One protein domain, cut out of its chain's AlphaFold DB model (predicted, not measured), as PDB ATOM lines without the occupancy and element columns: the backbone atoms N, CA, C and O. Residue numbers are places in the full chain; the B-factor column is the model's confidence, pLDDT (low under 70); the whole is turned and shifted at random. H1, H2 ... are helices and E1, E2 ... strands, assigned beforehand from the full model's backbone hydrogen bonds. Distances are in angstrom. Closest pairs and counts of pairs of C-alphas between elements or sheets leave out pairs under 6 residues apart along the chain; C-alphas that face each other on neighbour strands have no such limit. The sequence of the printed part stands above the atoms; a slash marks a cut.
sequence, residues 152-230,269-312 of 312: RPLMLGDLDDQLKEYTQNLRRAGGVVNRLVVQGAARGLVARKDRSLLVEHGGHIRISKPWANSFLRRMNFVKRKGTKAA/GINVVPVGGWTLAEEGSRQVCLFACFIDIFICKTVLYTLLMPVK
ATOM      1  N   ARG A 152     -57.264-105.937  -0.631       68.94
ATOM      2  CA  ARG A 152     -56.327-106.894  -0.033       68.94
ATOM      3  C   ARG A 152     -54.893-106.430  -0.349       68.94
ATOM      4  O   ARG A 152     -54.654-106.081  -1.508       68.94
ATOM      5  N   PRO A 153     -53.962-106.444   0.624       75.00
ATOM      6  CA  PRO A 153     -52.558-106.134   0.366       75.00
ATOM      7  C   PRO A 153     -51.995-106.962  -0.795       75.00
ATOM      8  O   PRO A 153     -52.425-108.100  -1.023       75.00
ATOM      9  N   LEU A 154     -51.048-106.388  -1.540       83.56
ATOM     10  CA  LEU A 154     -50.366-107.093  -2.626       83.56
ATOM     11  C   LEU A 154     -49.564-108.258  -2.034       83.56
ATOM     12  O   LEU A 154     -48.854-108.079  -1.051       83.56
ATOM     13  N   MET A 155     -49.663-109.446  -2.637       85.12
ATOM     14  CA  MET A 155     -48.991-110.653  -2.127       85.12
ATOM     15  C   MET A 155     -47.464-110.515  -2.091       85.12
ATOM     16  O   MET A 155     -46.827-111.112  -1.234       85.12
ATOM     17  N   LEU A 156     -46.893-109.756  -3.029       85.88
ATOM     18  CA  LEU A 156     -45.449-109.587  -3.178       85.88
ATOM     19  C   LEU A 156     -44.924-108.255  -2.610       85.88
ATOM     20  O   LEU A 156     -43.720-108.017  -2.662       85.88
ATOM     21  N   GLY A 157     -45.797-107.394  -2.069       85.81
ATOM     22  CA  GLY A 157     -45.414-106.055  -1.605       85.81
ATOM     23  C   GLY A 157     -44.658-105.275  -2.686       85.81
ATOM     24  O   GLY A 157     -45.100-105.235  -3.831       85.81
ATOM     25  N   ASP A 158     -43.492-104.738  -2.332       84.62
ATOM     26  CA  ASP A 158     -42.642-103.911  -3.206       84.62
ATOM     27  C   ASP A 158     -42.068-104.670  -4.419       84.62
ATOM     28  O   ASP A 158     -41.671-104.069  -5.416       84.62
ATOM     29  N   LEU A 159     -42.025-106.009  -4.374       89.06
ATOM     30  CA  LEU A 159     -41.602-106.815  -5.528       89.06
ATOM     31  C   LEU A 159     -42.641-106.794  -6.663       89.06
ATOM     32  O   LEU A 159     -42.309-107.136  -7.798       89.06
ATOM     33  N   ASP A 160     -43.889-106.411  -6.375       90.06
ATOM     34  CA  ASP A 160     -44.950-106.290  -7.382       90.06
ATOM     35  C   ASP A 160     -44.626-105.167  -8.386       90.06
ATOM     36  O   ASP A 160     -44.844-105.348  -9.585       90.06
ATOM     37  N   ASP A 161     -44.016-104.067  -7.926       88.69
ATOM     38  CA  ASP A 161     -43.596-102.950  -8.782       88.69
ATOM     39  C   ASP A 161     -42.430-103.345  -9.699       88.69
ATOM     40  O   ASP A 161     -42.476-103.085 -10.902       88.69
ATOM     41  N   GLN A 162     -41.445-104.086  -9.177       90.44
ATOM     42  CA  GLN A 162     -40.350-104.636  -9.994       90.44
ATOM     43  C   GLN A 162     -40.869-105.611 -11.057       90.44
ATOM     44  O   GLN A 162     -40.419-105.612 -12.202       90.44
ATOM     45  N   LEU A 163     -41.849-106.444 -10.697       92.81
ATOM     46  CA  LEU A 163     -42.471-107.370 -11.637       92.81
ATOM     47  C   LEU A 163     -43.271-106.634 -12.720       92.81
ATOM     48  O   LEU A 163     -43.286-107.062 -13.880       92.81
ATOM     49  N   LYS A 164     -43.939-105.535 -12.357       91.81
ATOM     50  CA  LYS A 164     -44.666-104.676 -13.294       91.81
ATOM     51  C   LYS A 164     -43.713-104.048 -14.303       91.81
ATOM     52  O   LYS A 164     -43.962-104.163 -15.504       91.81
ATOM     53  N   GLU A 165     -42.621-103.460 -13.828       90.75
ATOM     54  CA  GLU A 165     -41.584-102.875 -14.678       90.75
ATOM     55  C   GLU A 165     -40.982-103.922 -15.622       90.75
ATOM     56  O   GLU A 165     -40.960-103.723 -16.838       90.75
ATOM     57  N   TYR A 166     -40.607-105.094 -15.098       92.31
ATOM     58  CA  TYR A 166     -40.120-106.210 -15.910       92.31
ATOM     59  C   TYR A 166     -41.118-106.608 -17.006       92.31
ATOM     60  O   TYR A 166     -40.746-106.775 -18.164       92.31
ATOM     61  N   THR A 167     -42.403-106.730 -16.663       91.19
ATOM     62  CA  THR A 167     -43.449-107.138 -17.614       91.19
ATOM     63  C   THR A 167     -43.662-106.087 -18.708       91.19
ATOM     64  O   THR A 167     -43.865-106.438 -19.872       91.19
ATOM     65  N   GLN A 168     -43.592-104.799 -18.361       88.69
ATOM     66  CA  GLN A 168     -43.673-103.699 -19.324       88.69
ATOM     67  C   GLN A 168     -42.447-103.663 -20.242       88.69
ATOM     68  O   GLN A 168     -42.609-103.551 -21.456       88.69
ATOM     69  N   ASN A 169     -41.243-103.826 -19.693       86.00
ATOM     70  CA  ASN A 169     -40.002-103.861 -20.468       86.00
ATOM     71  C   ASN A 169     -39.958-105.069 -21.408       86.00
ATOM     72  O   ASN A 169     -39.669-104.908 -22.592       86.00
ATOM     73  N   LEU A 170     -40.365-106.249 -20.932       85.75
ATOM     74  CA  LEU A 170     -40.510-107.445 -21.763       85.75
ATOM     75  C   LEU A 170     -41.458-107.194 -22.942       85.75
ATOM     76  O   LEU A 170     -41.195-107.620 -24.065       85.75
ATOM     77  N   ARG A 171     -42.555-106.469 -22.703       83.81
ATOM     78  CA  ARG A 171     -43.540-106.140 -23.733       83.81
ATOM     79  C   ARG A 171     -43.037-105.078 -24.714       83.81
ATOM     80  O   ARG A 171     -43.302-105.216 -25.908       83.81
ATOM     81  N   ARG A 172     -42.296-104.067 -24.245       79.81
ATOM     82  CA  ARG A 172     -41.616-103.061 -25.087       79.81
ATOM     83  C   ARG A 172     -40.574-103.703 -26.000       79.81
ATOM     84  O   ARG A 172     -40.524-103.365 -27.173       79.81
ATOM     85  N   ALA A 173     -39.843-104.696 -25.498       79.00
ATOM     86  CA  ALA A 173     -38.918-105.515 -26.282       79.00
ATOM     87  C   ALA A 173     -39.624-106.498 -27.244       79.00
ATOM     88  O   ALA A 173     -38.970-107.271 -27.934       79.00
ATOM     89  N   GLY A 174     -40.960-106.518 -27.283       74.25
ATOM     90  CA  GLY A 174     -41.727-107.398 -28.162       74.25
ATOM     91  C   GLY A 174     -41.937-108.821 -27.650       74.25
ATOM     92  O   GLY A 174     -42.638-109.590 -28.314       74.25
ATOM     93  N   GLY A 175     -41.448-109.151 -26.454       79.88
ATOM     94  CA  GLY A 175     -41.583-110.464 -25.826       79.88
ATOM     95  C   GLY A 175     -43.025-110.825 -25.462       79.88
ATOM     96  O   GLY A 175     -43.815-109.991 -25.004       79.88
ATOM     97  N   VAL A 176     -43.394-112.089 -25.671       85.25
ATOM     98  CA  VAL A 176     -44.742-112.592 -25.378       85.25
ATOM     99  C   VAL A 176     -44.983-112.601 -23.868       85.25
ATOM    100  O   VAL A 176     -44.286-113.277 -23.114       85.25
ATOM    101  N   VAL A 177     -46.030-111.903 -23.427       88.25
ATOM    102  CA  VAL A 177     -46.470-111.917 -22.029       88.25
ATOM    103  C   VAL A 177     -47.615-112.908 -21.889       88.25
ATOM    104  O   VAL A 177     -48.691-112.744 -22.467       88.25
ATOM    105  N   ASN A 178     -47.394-113.942 -21.084       88.94
ATOM    106  CA  ASN A 178     -48.417-114.906 -20.708       88.94
ATOM    107  C   ASN A 178     -48.394-115.139 -19.187       88.94
ATOM    108  O   ASN A 178     -47.480-114.711 -18.480       88.94
ATOM    109  N   ARG A 179     -49.403-115.846 -18.667       90.44
ATOM    110  CA  ARG A 179     -49.485-116.151 -17.228       90.44
ATOM    111  C   ARG A 179     -48.253-116.897 -16.700       90.44
ATOM    112  O   ARG A 179     -47.863-116.667 -15.565       90.44
ATOM    113  N   LEU A 180     -47.661-117.788 -17.500       89.25
ATOM    114  CA  LEU A 180     -46.528-118.620 -17.089       89.25
ATOM    115  C   LEU A 180     -45.252-117.785 -16.982       89.25
ATOM    116  O   LEU A 180     -44.520-117.934 -16.015       89.25
ATOM    117  N   VAL A 181     -45.046-116.856 -17.916       89.81
ATOM    118  CA  VAL A 181     -43.961-115.873 -17.901       89.81
ATOM    119  C   VAL A 181     -44.059-115.010 -16.649       89.81
ATOM    120  O   VAL A 181     -43.070-114.865 -15.940       89.81
ATOM    121  N   VAL A 182     -45.254-114.518 -16.306       93.25
ATOM    122  CA  VAL A 182     -45.465-113.753 -15.064       93.25
ATOM    123  C   VAL A 182     -45.183-114.607 -13.827       93.25
ATOM    124  O   VAL A 182     -44.517-114.144 -12.906       93.25
ATOM    125  N   GLN A 183     -45.655-115.858 -13.788       94.19
ATOM    126  CA  GLN A 183     -45.367-116.758 -12.668       94.19
ATOM    127  C   GLN A 183     -43.865-117.047 -12.534       94.19
ATOM    128  O   GLN A 183     -43.351-117.028 -11.419       94.19
ATOM    129  N   GLY A 184     -43.170-117.299 -13.643       91.69
ATOM    130  CA  GLY A 184     -41.730-117.551 -13.672       91.69
ATOM    131  C   GLY A 184     -40.924-116.330 -13.240       91.69
ATOM    132  O   GLY A 184     -40.093-116.437 -12.344       91.69
ATOM    133  N   ALA A 185     -41.235-115.155 -13.791       92.81
ATOM    134  CA  ALA A 185     -40.594-113.896 -13.420       92.81
ATOM    135  C   ALA A 185     -40.800-113.571 -11.934       92.81
ATOM    136  O   ALA A 185     -39.849-113.249 -11.227       92.81
ATOM    137  N   ALA A 186     -42.024-113.741 -11.427       93.12
ATOM    138  CA  ALA A 186     -42.328-113.555 -10.014       93.12
ATOM    139  C   ALA A 186     -41.536-114.520  -9.119       93.12
ATOM    140  O   ALA A 186     -41.001-114.102  -8.096       93.12
ATOM    141  N   ARG A 187     -41.428-115.800  -9.508       92.56
ATOM    142  CA  ARG A 187     -40.619-116.789  -8.777       92.56
ATOM    143  C   ARG A 187     -39.152-116.384  -8.753       92.56
ATOM    144  O   ARG A 187     -38.559-116.411  -7.684       92.56
ATOM    145  N   GLY A 188     -38.596-115.969  -9.891       91.12
ATOM    146  CA  GLY A 188     -37.205-115.522  -9.995       91.12
ATOM    147  C   GLY A 188     -36.907-114.302  -9.121       91.12
ATOM    148  O   GLY A 188     -35.914-114.293  -8.397       91.12
ATOM    149  N   LEU A 189     -37.797-113.304  -9.113       91.69
ATOM    150  CA  LEU A 189     -37.649-112.112  -8.268       91.69
ATOM    151  C   LEU A 189     -37.698-112.443  -6.774       91.69
ATOM    152  O   LEU A 189     -36.872-111.940  -6.011       91.69
ATOM    153  N   VAL A 190     -38.640-113.295  -6.356       92.69
ATOM    154  CA  VAL A 190     -38.737-113.735  -4.957       92.69
ATOM    155  C   VAL A 190     -37.508-114.556  -4.582       92.69
ATOM    156  O   VAL A 190     -36.884-114.251  -3.576       92.69
ATOM    157  N   ALA A 191     -37.109-115.521  -5.414       90.62
ATOM    158  CA  ALA A 191     -35.945-116.366  -5.163       90.62
ATOM    159  C   ALA A 191     -34.645-115.561  -5.017       90.62
ATOM    160  O   ALA A 191     -33.821-115.896  -4.172       90.62
ATOM    161  N   ARG A 192     -34.481-114.485  -5.799       91.00
ATOM    162  CA  ARG A 192     -33.334-113.570  -5.695       91.00
ATOM    163  C   ARG A 192     -33.333-112.778  -4.387       91.00
ATOM    164  O   ARG A 192     -32.264-112.528  -3.846       91.00
ATOM    165  N   LYS A 193     -34.502-112.326  -3.916       89.44
ATOM    166  CA  LYS A 193     -34.603-111.540  -2.673       89.44
ATOM    167  C   LYS A 193     -34.463-112.435  -1.447       89.44
ATOM    168  O   LYS A 193     -33.643-112.160  -0.584       89.44
ATOM    169  N   ASP A 194     -35.287-113.471  -1.379       89.56
ATOM    170  CA  ASP A 194     -35.247-114.487  -0.340       89.56
ATOM    171  C   ASP A 194     -35.972-115.746  -0.827       89.56
ATOM    172  O   ASP A 194     -37.200-115.800  -0.975       89.56
ATOM    173  N   ARG A 195     -35.179-116.790  -1.062       90.56
ATOM    174  CA  ARG A 195     -35.663-118.083  -1.530       90.56
ATOM    175  C   ARG A 195     -36.573-118.773  -0.510       90.56
ATOM    176  O   ARG A 195     -37.489-119.481  -0.928       90.56
ATOM    177  N   SER A 196     -36.371-118.548   0.791       90.56
ATOM    178  CA  SER A 196     -37.135-119.195   1.868       90.56
ATOM    179  C   SER A 196     -38.609-118.782   1.896       90.56
ATOM    180  O   SER A 196     -39.438-119.495   2.449       90.56
ATOM    181  N   LEU A 197     -38.970-117.670   1.245       90.19
ATOM    182  CA  LEU A 197     -40.350-117.190   1.182       90.19
ATOM    183  C   LEU A 197     -41.247-118.043   0.277       90.19
ATOM    184  O   LEU A 197     -42.470-118.036   0.445       90.19
ATOM    185  N   LEU A 198     -40.670-118.776  -0.676       91.06
ATOM    186  CA  LEU A 198     -41.415-119.628  -1.600       91.06
ATOM    187  C   LEU A 198     -41.825-120.939  -0.928       91.06
ATOM    188  O   LEU A 198     -41.033-121.568  -0.234       91.06
ATOM    189  N   VAL A 199     -43.042-121.410  -1.221       90.88
ATOM    190  CA  VAL A 199     -43.552-122.703  -0.713       90.88
ATOM    191  C   VAL A 199     -42.626-123.880  -1.044       90.88
ATOM    192  O   VAL A 199     -42.497-124.798  -0.245       90.88
ATOM    193  N   GLU A 200     -41.940-123.838  -2.187       87.88
ATOM    194  CA  GLU A 200     -40.981-124.872  -2.621       87.88
ATOM    195  C   GLU A 200     -39.749-124.973  -1.696       87.88
ATOM    196  O   GLU A 200     -39.023-125.962  -1.726       87.88
ATOM    197  N   HIS A 201     -39.536-123.970  -0.844       89.19
ATOM    198  CA  HIS A 201     -38.426-123.877   0.100       89.19
ATOM    199  C   HIS A 201     -38.899-123.686   1.550       89.19
ATOM    200  O   HIS A 201     -38.138-123.198   2.380       89.19
ATOM    201  N   GLY A 202     -40.145-124.070   1.858       86.25
ATOM    202  CA  GLY A 202     -40.714-124.004   3.212       86.25
ATOM    203  C   GLY A 202     -41.418-122.688   3.563       86.25
ATOM    204  O   GLY A 202     -41.858-122.513   4.696       86.25
ATOM    205  N   GLY A 203     -41.557-121.773   2.606       91.19
ATOM    206  CA  GLY A 203     -42.212-120.485   2.805       91.19
ATOM    207  C   GLY A 203     -43.730-120.493   2.639       91.19
ATOM    208  O   GLY A 203     -44.367-121.511   2.373       91.19
ATOM    209  N   HIS A 204     -44.328-119.307   2.752       88.19
ATOM    210  CA  HIS A 204     -45.779-119.107   2.675       88.19
ATOM    211  C   HIS A 204     -46.254-118.530   1.328       88.19
ATOM    212  O   HIS A 204     -47.455-118.519   1.041       88.19
ATOM    213  N   ILE A 205     -45.343-118.042   0.476       90.88
ATOM    214  CA  ILE A 205     -45.696-117.409  -0.799       90.88
ATOM    215  C   ILE A 205     -45.926-118.482  -1.863       90.88
ATOM    216  O   ILE A 205     -44.996-119.114  -2.373       90.88
ATOM    217  N   ARG A 206     -47.194-118.654  -2.254       90.56
ATOM    218  CA  ARG A 206     -47.600-119.540  -3.352       90.56
ATOM    219  C   ARG A 206     -47.953-118.745  -4.606       90.56
ATOM    220  O   ARG A 206     -49.053-118.205  -4.730       90.56
ATOM    221  N   ILE A 207     -47.060-118.766  -5.592       92.38
ATOM    222  CA  ILE A 207     -47.288-118.135  -6.901       92.38
ATOM    223  C   ILE A 207     -48.247-118.999  -7.733       92.38
ATOM    224  O   ILE A 207     -47.860-119.916  -8.460       92.38
ATOM    225  N   SER A 208     -49.542-118.716  -7.588       92.38
ATOM    226  CA  SER A 208     -50.639-119.473  -8.197       92.38
ATOM    227  C   SER A 208     -51.150-118.845  -9.502       92.38
ATOM    228  O   SER A 208     -50.973-117.651  -9.750       92.38
ATOM    229  N   LYS A 209     -51.841-119.642 -10.332       92.62
ATOM    230  CA  LYS A 209     -52.481-119.155 -11.570       92.62
ATOM    231  C   LYS A 209     -53.506-118.033 -11.299       92.62
ATOM    232  O   LYS A 209     -53.458-117.027 -12.004       92.62
ATOM    233  N   PRO A 210     -54.397-118.135 -10.284       92.06
ATOM    234  CA  PRO A 210     -55.334-117.054  -9.965       92.06
ATOM    235  C   PRO A 210     -54.641-115.754  -9.556       92.06
ATOM    236  O   PRO A 210     -55.092-114.675  -9.939       92.06
ATOM    237  N   TRP A 211     -53.532-115.844  -8.814       93.00
ATOM    238  CA  TRP A 211     -52.743-114.666  -8.460       93.00
ATOM    239  C   TRP A 211     -52.166-113.984  -9.708       93.00
ATOM    240  O   TRP A 211     -52.339-112.778  -9.857       93.00
ATOM    241  N   ALA A 212     -51.580-114.744 -10.639       92.88
ATOM    242  CA  ALA A 212     -51.030-114.186 -11.877       92.88
ATOM    243  C   ALA A 212     -52.108-113.489 -12.728       92.88
ATOM    244  O   ALA A 212     -51.889-112.390 -13.230       92.88
ATOM    245  N   ASN A 213     -53.305-114.078 -12.830       91.38
ATOM    246  CA  ASN A 213     -54.442-113.440 -13.503       91.38
ATOM    247  C   ASN A 213     -54.861-112.134 -12.807       91.38
ATOM    248  O   ASN A 213     -55.164-111.145 -13.471       91.38
ATOM    249  N   SER A 214     -54.873-112.119 -11.470       90.88
ATOM    250  CA  SER A 214     -55.164-110.912 -10.690       90.88
ATOM    251  C   SER A 214     -54.124-109.817 -10.941       90.88
ATOM    252  O   SER A 214     -54.502-108.672 -11.178       90.88
ATOM    253  N   PHE A 215     -52.835-110.170 -10.948       92.19
ATOM    254  CA  PHE A 215     -51.729-109.259 -11.252       92.19
ATOM    255  C   PHE A 215     -51.894-108.616 -12.636       92.19
ATOM    256  O   PHE A 215     -51.956-107.393 -12.741       92.19
ATOM    257  N   LEU A 216     -52.084-109.435 -13.673       91.62
ATOM    258  CA  LEU A 216     -52.280-108.977 -15.051       91.62
ATOM    259  C   LEU A 216     -53.502-108.059 -15.195       91.62
ATOM    260  O   LEU A 216     -53.436-107.036 -15.872       91.62
ATOM    261  N   ARG A 217     -54.600-108.371 -14.499       89.75
ATOM    262  CA  ARG A 217     -55.797-107.521 -14.490       89.75
ATOM    263  C   ARG A 217     -55.538-106.156 -13.849       89.75
ATOM    264  O   ARG A 217     -56.047-105.165 -14.347       89.75
ATOM    265  N   ARG A 218     -54.745-106.079 -12.773       89.44
ATOM    266  CA  ARG A 218     -54.367-104.789 -12.154       89.44
ATOM    267  C   ARG A 218     -53.475-103.939 -13.058       89.44
ATOM    268  O   ARG A 218     -53.442-102.727 -12.891       89.44
ATOM    269  N   MET A 219     -52.762-104.567 -13.990       88.38
ATOM    270  CA  MET A 219     -52.001-103.877 -15.032       88.38
ATOM    271  C   MET A 219     -52.853-103.480 -16.248       88.38
ATOM    272  O   MET A 219     -52.300-102.934 -17.193       88.38
ATOM    273  N   ASN A 220     -54.164-103.762 -16.255       89.56
ATOM    274  CA  ASN A 220     -55.051-103.599 -17.415       89.56
ATOM    275  C   ASN A 220     -54.581-104.374 -18.655       89.56
ATOM    276  O   ASN A 220     -54.754-103.934 -19.789       89.56
ATOM    277  N   PHE A 221     -53.964-105.543 -18.455       88.00
ATOM    278  CA  PHE A 221     -53.525-106.384 -19.562       88.00
ATOM    279  C   PHE A 221     -54.660-107.299 -20.023       88.00
ATOM    280  O   PHE A 221     -55.202-108.096 -19.253       88.00
ATOM    281  N   VAL A 222     -54.975-107.226 -21.311       86.25
ATOM    282  CA  VAL A 222     -56.011-108.013 -21.984       86.25
ATOM    283  C   VAL A 222     -55.402-108.881 -23.079       86.25
ATOM    284  O   VAL A 222     -54.324-108.599 -23.607       86.25
ATOM    285  N   LYS A 223     -56.089-109.972 -23.428       87.19
ATOM    286  CA  LYS A 223     -55.640-110.888 -24.482       87.19
ATOM    287  C   LYS A 223     -55.725-110.191 -25.842       87.19
ATOM    288  O   LYS A 223     -56.778-109.680 -26.212       87.19
ATOM    289  N   ARG A 224     -54.628-110.197 -26.596       83.00
ATOM    290  CA  ARG A 224     -54.506-109.591 -27.927       83.00
ATOM    291  C   ARG A 224     -53.820-110.550 -28.889       83.00
ATOM    292  O   ARG A 224     -52.943-111.317 -28.491       83.00
ATOM    293  N   LYS A 225     -54.235-110.510 -30.154       81.81
ATOM    294  CA  LYS A 225     -53.560-111.224 -31.239       81.81
ATOM    295  C   LYS A 225     -52.358-110.392 -31.679       81.81
ATOM    296  O   LYS A 225     -52.489-109.179 -31.832       81.81
ATOM    297  N   GLY A 226     -51.207-111.032 -31.842       73.31
ATOM    298  CA  GLY A 226     -50.019-110.382 -32.379       73.31
ATOM    299  C   GLY A 226     -50.298-109.877 -33.788       73.31
ATOM    300  O   GLY A 226     -50.792-110.626 -34.633       73.31
ATOM    301  N   THR A 227     -50.009-108.608 -34.036       69.25
ATOM    302  CA  THR A 227     -50.051-108.032 -35.378       69.25
ATOM    303  C   THR A 227     -48.678-108.212 -36.008       69.25
ATOM    304  O   THR A 227     -47.679-107.820 -35.403       69.25
ATOM    305  N   LYS A 228     -48.619-108.796 -37.210       59.03
ATOM    306  CA  LYS A 228     -47.399-108.761 -38.023       59.03
ATOM    307  C   LYS A 228     -47.145-107.305 -38.423       59.03
ATOM    308  O   LYS A 228     -48.086-106.596 -38.786       59.03
ATOM    309  N   ALA A 229     -45.909-106.841 -38.281       52.19
ATOM    310  CA  ALA A 229     -45.521-105.509 -38.712       52.19
ATOM    311  C   ALA A 229     -45.537-105.465 -40.244       52.19
ATOM    312  O   ALA A 229     -44.629-105.978 -40.874       52.19
ATOM    313  N   ALA A 230     -46.615-104.930 -40.816       48.94
ATOM    314  CA  ALA A 230     -46.672-104.308 -42.139       48.94
ATOM    315  C   ALA A 230     -48.125-103.891 -42.378       48.94
ATOM    316  O   ALA A 230     -48.993-104.720 -42.651       48.94
ATOM    317  N   GLY A 269     -38.136-115.482 -43.219       60.75
ATOM    318  CA  GLY A 269     -37.804-115.650 -41.814       60.75
ATOM    319  C   GLY A 269     -38.596-116.794 -41.169       60.75
ATOM    320  O   GLY A 269     -39.828-116.758 -41.111       60.75
ATOM    321  N   ILE A 270     -37.891-117.805 -40.655       61.03
ATOM    322  CA  ILE A 270     -38.492-118.929 -39.928       61.03
ATOM    323  C   ILE A 270     -38.496-118.612 -38.432       61.03
ATOM    324  O   ILE A 270     -37.467-118.300 -37.834       61.03
ATOM    325  N   ASN A 271     -39.661-118.750 -37.797       57.19
ATOM    326  CA  ASN A 271     -39.762-118.669 -36.344       57.19
ATOM    327  C   ASN A 271     -39.180-119.938 -35.717       57.19
ATOM    328  O   ASN A 271     -39.864-120.954 -35.620       57.19
ATOM    329  N   VAL A 272     -37.937-119.863 -35.244       58.56
ATOM    330  CA  VAL A 272     -37.258-120.999 -34.592       58.56
ATOM    331  C   VAL A 272     -37.880-121.325 -33.230       58.56
ATOM    332  O   VAL A 272     -37.877-122.471 -32.787       58.56
ATOM    333  N   VAL A 273     -38.487-120.330 -32.577       55.81
ATOM    334  CA  VAL A 273     -39.225-120.521 -31.325       55.81
ATOM    335  C   VAL A 273     -40.725-120.433 -31.610       55.81
ATOM    336  O   VAL A 273     -41.185-119.378 -32.061       55.81
ATOM    337  N   PRO A 274     -41.521-121.484 -31.324       54.28
ATOM    338  CA  PRO A 274     -42.966-121.435 -31.481       54.28
ATOM    339  C   PRO A 274     -43.558-120.457 -30.463       54.28
ATOM    340  O   PRO A 274     -43.872-120.796 -29.322       54.28
ATOM    341  N   VAL A 275     -43.714-119.205 -30.880       62.28
ATOM    342  CA  VAL A 275     -44.441-118.192 -30.124       62.28
ATOM    343  C   VAL A 275     -45.904-118.226 -30.545       62.28
ATOM    344  O   VAL A 275     -46.247-118.094 -31.719       62.28
ATOM    345  N   GLY A 276     -46.798-118.424 -29.577       63.16
ATOM    346  CA  GLY A 276     -48.228-118.337 -29.841       63.16
ATOM    347  C   GLY A 276     -48.579-116.951 -30.387       63.16
ATOM    348  O   GLY A 276     -48.126-115.941 -29.853       63.16
ATOM    349  N   GLY A 277     -49.443-116.882 -31.402       69.06
ATOM    350  CA  GLY A 277     -49.907-115.613 -31.988       69.06
ATOM    351  C   GLY A 277     -50.770-114.750 -31.055       69.06
ATOM    352  O   GLY A 277     -51.426-113.819 -31.514       69.06
ATOM    353  N   TRP A 278     -50.811-115.065 -29.761       80.75
ATOM    354  CA  TRP A 278     -51.586-114.385 -28.734       80.75
ATOM    355  C   TRP A 278     -50.676-113.977 -27.579       80.75
ATOM    356  O   TRP A 278     -49.886-114.778 -27.086       80.75
ATOM    357  N   THR A 279     -50.858-112.758 -27.090       84.25
ATOM    358  CA  THR A 279     -50.153-112.221 -25.921       84.25
ATOM    359  C   THR A 279     -51.110-111.415 -25.055       84.25
ATOM    360  O   THR A 279     -52.233-111.108 -25.459       84.25
ATOM    361  N   LEU A 280     -50.674-111.063 -23.854       83.88
ATOM    362  CA  LEU A 280     -51.313-110.048 -23.029       83.88
ATOM    363  C   LEU A 280     -50.647-108.688 -23.272       83.88
ATOM    364  O   LEU A 280     -49.420-108.602 -23.331       83.88
ATOM    365  N   ALA A 281     -51.456-107.647 -23.451       83.31
ATOM    366  CA  ALA A 281     -51.014-106.266 -23.653       83.31
ATOM    367  C   ALA A 281     -52.033-105.293 -23.049       83.31
ATOM    368  O   ALA A 281     -53.170-105.686 -22.787       83.31
ATOM    369  N   GLU A 282     -51.633-104.043 -22.837       84.19
ATOM    370  CA  GLU A 282     -52.489-103.015 -22.241       84.19
ATOM    371  C   GLU A 282     -53.785-102.804 -23.042       84.19
ATOM    372  O   GLU A 282     -53.804-102.820 -24.281       84.19
ATOM    373  N   GLU A 283     -54.892-102.644 -22.326       82.62
ATOM    374  CA  GLU A 283     -56.197-102.359 -22.902       82.62
ATOM    375  C   GLU A 283     -56.172-101.064 -23.732       82.62
ATOM    376  O   GLU A 283     -55.582-100.067 -23.342       82.62
ATOM    377  N   GLY A 284     -56.775-101.096 -24.926       77.50
ATOM    378  CA  GLY A 284     -56.739 -99.977 -25.877       77.50
ATOM    379  C   GLY A 284     -55.557 -99.983 -26.858       77.50
ATOM    380  O   GLY A 284     -55.580 -99.229 -27.830       77.50
ATOM    381  N   SER A 285     -54.569-100.871 -26.691       73.12
ATOM    382  CA  SER A 285     -53.440-100.987 -27.630       73.12
ATOM    383  C   SER A 285     -53.910-101.335 -29.051       73.12
ATOM    384  O   SER A 285     -54.528-102.383 -29.269       73.12
ATOM    385  N   ARG A 286     -53.594-100.470 -30.028       66.56
ATOM    386  CA  ARG A 286     -53.975-100.638 -31.447       66.56
ATOM    387  C   ARG A 286     -53.129-101.677 -32.185       66.56
ATOM    388  O   ARG A 286     -53.647-102.373 -33.053       66.56
ATOM    389  N   GLN A 287     -51.845-101.787 -31.851       68.44
ATOM    390  CA  GLN A 287     -50.905-102.729 -32.464       68.44
ATOM    391  C   GLN A 287     -50.080-103.425 -31.387       68.44
ATOM    392  O   GLN A 287     -49.697-102.815 -30.390       68.44
ATOM    393  N   VAL A 288     -49.823-104.718 -31.588       68.38
ATOM    394  CA  VAL A 288     -49.056-105.547 -30.655       68.38
ATOM    395  C   VAL A 288     -48.054-106.368 -31.460       68.38
ATOM    396  O   VAL A 288     -48.367-107.460 -31.930       68.38
ATOM    397  N   CYS A 289     -46.854-105.817 -31.643       67.81
ATOM    398  CA  CYS A 289     -45.783-106.451 -32.412       67.81
ATOM    399  C   CYS A 289     -45.131-107.581 -31.617       67.81
ATOM    400  O   CYS A 289     -44.455-107.331 -30.622       67.81
ATOM    401  N   LEU A 290     -45.312-108.828 -32.029       67.31
ATOM    402  CA  LEU A 290     -44.575-109.940 -31.435       67.31
ATOM    403  C   LEU A 290     -43.235-110.069 -32.150       67.31
ATOM    404  O   LEU A 290     -43.218-110.334 -33.349       67.31
ATOM    405  N   PHE A 291     -42.137-109.888 -31.417       63.12
ATOM    406  CA  PHE A 291     -40.829-110.290 -31.919       63.12
ATOM    407  C   PHE A 291     -40.768-111.812 -31.830       63.12
ATOM    408  O   PHE A 291     -40.738-112.385 -30.740       63.12
ATOM    409  N   ALA A 292     -40.817-112.471 -32.980       51.91
ATOM    410  CA  ALA A 292     -40.286-113.812 -33.084       51.91
ATOM    411  C   ALA A 292     -38.779-113.683 -33.321       51.91
ATOM    412  O   ALA A 292     -38.340-112.764 -34.009       51.91
ATOM    413  N   CYS A 293     -37.991-114.553 -32.694       40.69
ATOM    414  CA  CYS A 293     -36.563-114.625 -32.959       40.69
ATOM    415  C   CYS A 293     -36.408-115.099 -34.409       40.69
ATOM    416  O   CYS A 293     -36.585-116.284 -34.695       40.69
ATOM    417  N   PHE A 294     -36.198-114.146 -35.312       39.53
ATOM    418  CA  PHE A 294     -35.771-114.410 -36.671       39.53
ATOM    419  C   PHE A 294     -34.298-114.779 -36.577       39.53
ATOM    420  O   PHE A 294     -33.467-113.943 -36.228       39.53
ATOM    421  N   ILE A 295     -33.990-116.055 -36.780       38.38
ATOM    422  CA  ILE A 295     -32.627-116.419 -37.138       38.38
ATOM    423  C   ILE A 295     -32.574-116.253 -38.649       38.38
ATOM    424  O   ILE A 295     -33.174-117.050 -39.372       38.38
ATOM    425  N   ASP A 296     -31.878-115.220 -39.113       37.44
ATOM    426  CA  ASP A 296     -31.438-115.148 -40.500       37.44
ATOM    427  C   ASP A 296     -30.378-116.237 -40.677       37.44
ATOM    428  O   ASP A 296     -29.194-116.056 -40.387       37.44
ATOM    429  N   ILE A 297     -30.820-117.433 -41.065       40.00
ATOM    430  CA  ILE A 297     -29.914-118.513 -41.435       40.00
ATOM    431  C   ILE A 297     -29.303-118.115 -42.783       40.00
ATOM    432  O   ILE A 297     -29.871-118.363 -43.843       40.00
ATOM    433  N   PHE A 298     -28.137-117.467 -42.735       40.59
ATOM    434  CA  PHE A 298     -27.253-117.278 -43.883       40.59
ATOM    435  C   PHE A 298     -26.725-118.649 -44.330       40.59
ATOM    436  O   PHE A 298     -25.630-119.066 -43.952       40.59
ATOM    437  N   ILE A 299     -27.496-119.370 -45.140       39.81
ATOM    438  CA  ILE A 299     -26.939-120.421 -45.987       39.81
ATOM    439  C   ILE A 299     -26.676-119.794 -47.358       39.81
ATOM    440  O   ILE A 299     -27.594-119.377 -48.055       39.81
ATOM    441  N   CYS A 300     -25.391-119.776 -47.717       38.06
ATOM    442  CA  CYS A 300     -24.820-119.475 -49.029       38.06
ATOM    443  C   CYS A 300     -24.555-117.999 -49.386       38.06
ATOM    444  O   CYS A 300     -25.284-117.363 -50.137       38.06
ATOM    445  N   LYS A 301     -23.392-117.497 -48.945       31.88
ATOM    446  CA  LYS A 301     -22.697-116.356 -49.571       31.88
ATOM    447  C   LYS A 301     -21.501-116.785 -50.446       31.88
ATOM    448  O   LYS A 301     -20.713-115.936 -50.840       31.88
ATOM    449  N   THR A 302     -21.350-118.079 -50.756       35.97
ATOM    450  CA  THR A 302     -20.075-118.621 -51.280       35.97
ATOM    451  C   THR A 302     -20.121-119.146 -52.722       35.97
ATOM    452  O   THR A 302     -19.067-119.438 -53.268       35.97
ATOM    453  N   VAL A 303     -21.278-119.247 -53.391       34.47
ATOM    454  CA  VAL A 303     -21.336-119.959 -54.694       34.47
ATOM    455  C   VAL A 303     -21.459-119.052 -55.930       34.47
ATOM    456  O   VAL A 303     -21.094-119.485 -57.017       34.47
ATOM    457  N   LEU A 304     -21.865-117.781 -55.812       33.53
ATOM    458  CA  LEU A 304     -22.102-116.956 -57.012       33.53
ATOM    459  C   LEU A 304     -20.879-116.161 -57.516       33.53
ATOM    460  O   LEU A 304     -20.847-115.770 -58.678       33.53
ATOM    461  N   TYR A 305     -19.838-115.959 -56.700       34.84
ATOM    462  CA  TYR A 305     -18.664-115.174 -57.123       34.84
ATOM    463  C   TYR A 305     -17.709-115.909 -58.080       34.84
ATOM    464  O   TYR A 305     -16.798-115.286 -58.621       34.84
ATOM    465  N   THR A 306     -17.914-117.204 -58.332       37.06
ATOM    466  CA  THR A 306     -17.009-118.008 -59.173       37.06
ATOM    467  C   THR A 306     -17.483-118.157 -60.624       37.06
ATOM    468  O   THR A 306     -16.724-118.650 -61.448       37.06
ATOM    469  N   LEU A 307     -18.702-117.722 -60.967       37.59
ATOM    470  CA  LEU A 307     -19.272-117.883 -62.319       37.59
ATOM    471  C   LEU A 307     -19.260-116.602 -63.174       37.59
ATOM    472  O   LEU A 307     -19.635-116.655 -64.339       37.59
ATOM    473  N   LEU A 308     -18.796-115.472 -62.629       38.94
ATOM    474  CA  LEU A 308     -18.749-114.169 -63.317       38.94
ATOM    475  C   LEU A 308     -17.352-113.519 -63.301       38.94
ATOM    476  O   LEU A 308     -17.224-112.299 -63.348       38.94
ATOM    477  N   MET A 309     -16.284-114.319 -63.239       34.84
ATOM    478  CA  MET A 309     -14.946-113.834 -63.594       34.84
ATOM    479  C   MET A 309     -14.693-114.173 -65.069       34.84
ATOM    480  O   MET A 309     -14.744-115.353 -65.422       34.84
ATOM    481  N   PRO A 310     -14.416-113.186 -65.938       44.62
ATOM    482  CA  PRO A 310     -14.017-113.462 -67.305       44.62
ATOM    483  C   PRO A 310     -12.658-114.163 -67.283       44.62
ATOM    484  O   PRO A 310     -11.674-113.626 -66.772       44.62
ATOM    485  N   VAL A 311     -12.619-115.373 -67.837       41.81
ATOM    486  CA  VAL A 311     -11.374-116.031 -68.230       41.81
ATOM    487  C   VAL A 311     -10.720-115.122 -69.276       41.81
ATOM    488  O   VAL A 311     -11.275-114.930 -70.356       41.81
ATOM    489  N   LYS A 312      -9.594-114.502 -68.913       40.47
ATOM    490  CA  LYS A 312      -8.639-113.936 -69.869       40.47
ATOM    491  C   LYS A 312      -7.619-114.997 -70.237       40.47
ATOM    492  O   LYS A 312      -7.222-115.746 -69.317       40.47
TER     493      LYS A 312
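What this domain is: This is residues 152 to 230 and 269 to 312 of the 312 residues of the protein "uncharacterized protein LOC109478536" of Branchiostoma belcheri (UniProt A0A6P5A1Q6). Little regular structure is found here: in a small body, H2 packs on H1 and H3 at large angles, a two-strand sheet sits by H3 and the end of H1, and a tail, residues 298 to 312, sticks out. Of 123 printed residues, 49 are in H1, H2, H3, E1 and E2, in that order, class mixed. The whole is extended, radius of gyration of the C-alphas 21.6 A, spanning 84 by 36 by 20 A.

Where its parts are: Find C-alpha 159 at (-41.602, -106.815, -5.528); H1 runs to residue 172, 19.9 A. H2 is residues 179 to 193, 21.3 A; H3 is 209 to 218. E1 is 221 to 225; E2, 278 to 282, ends at (-52.489, -103.015, -22.241).

How they stand to each other: H1 and H2 touch, closest C-alphas Leu 163 and Ala 186, 6.4 A, at a steep tilt of 49 degrees, opposite ways. H2 touches H3 with residues 179 to 183 alone, closest C-alphas Arg 179 and Ala 212, 5.9 A, about perpendicular at 87 degrees. Between antiparallel E1 and E2, N 222 and O 281, 2.8 A, are within hydrogen-bond range, as is every O i to N i+4 pair in H1, H2 and H3.

The domain as a whole: Residues 231 to 268 are cut out, C-alphas 230 and 269 being 14.4 A apart. H2 to H3 is a long link. Confidence is under 70 in 41 residues, among them 286 to 312.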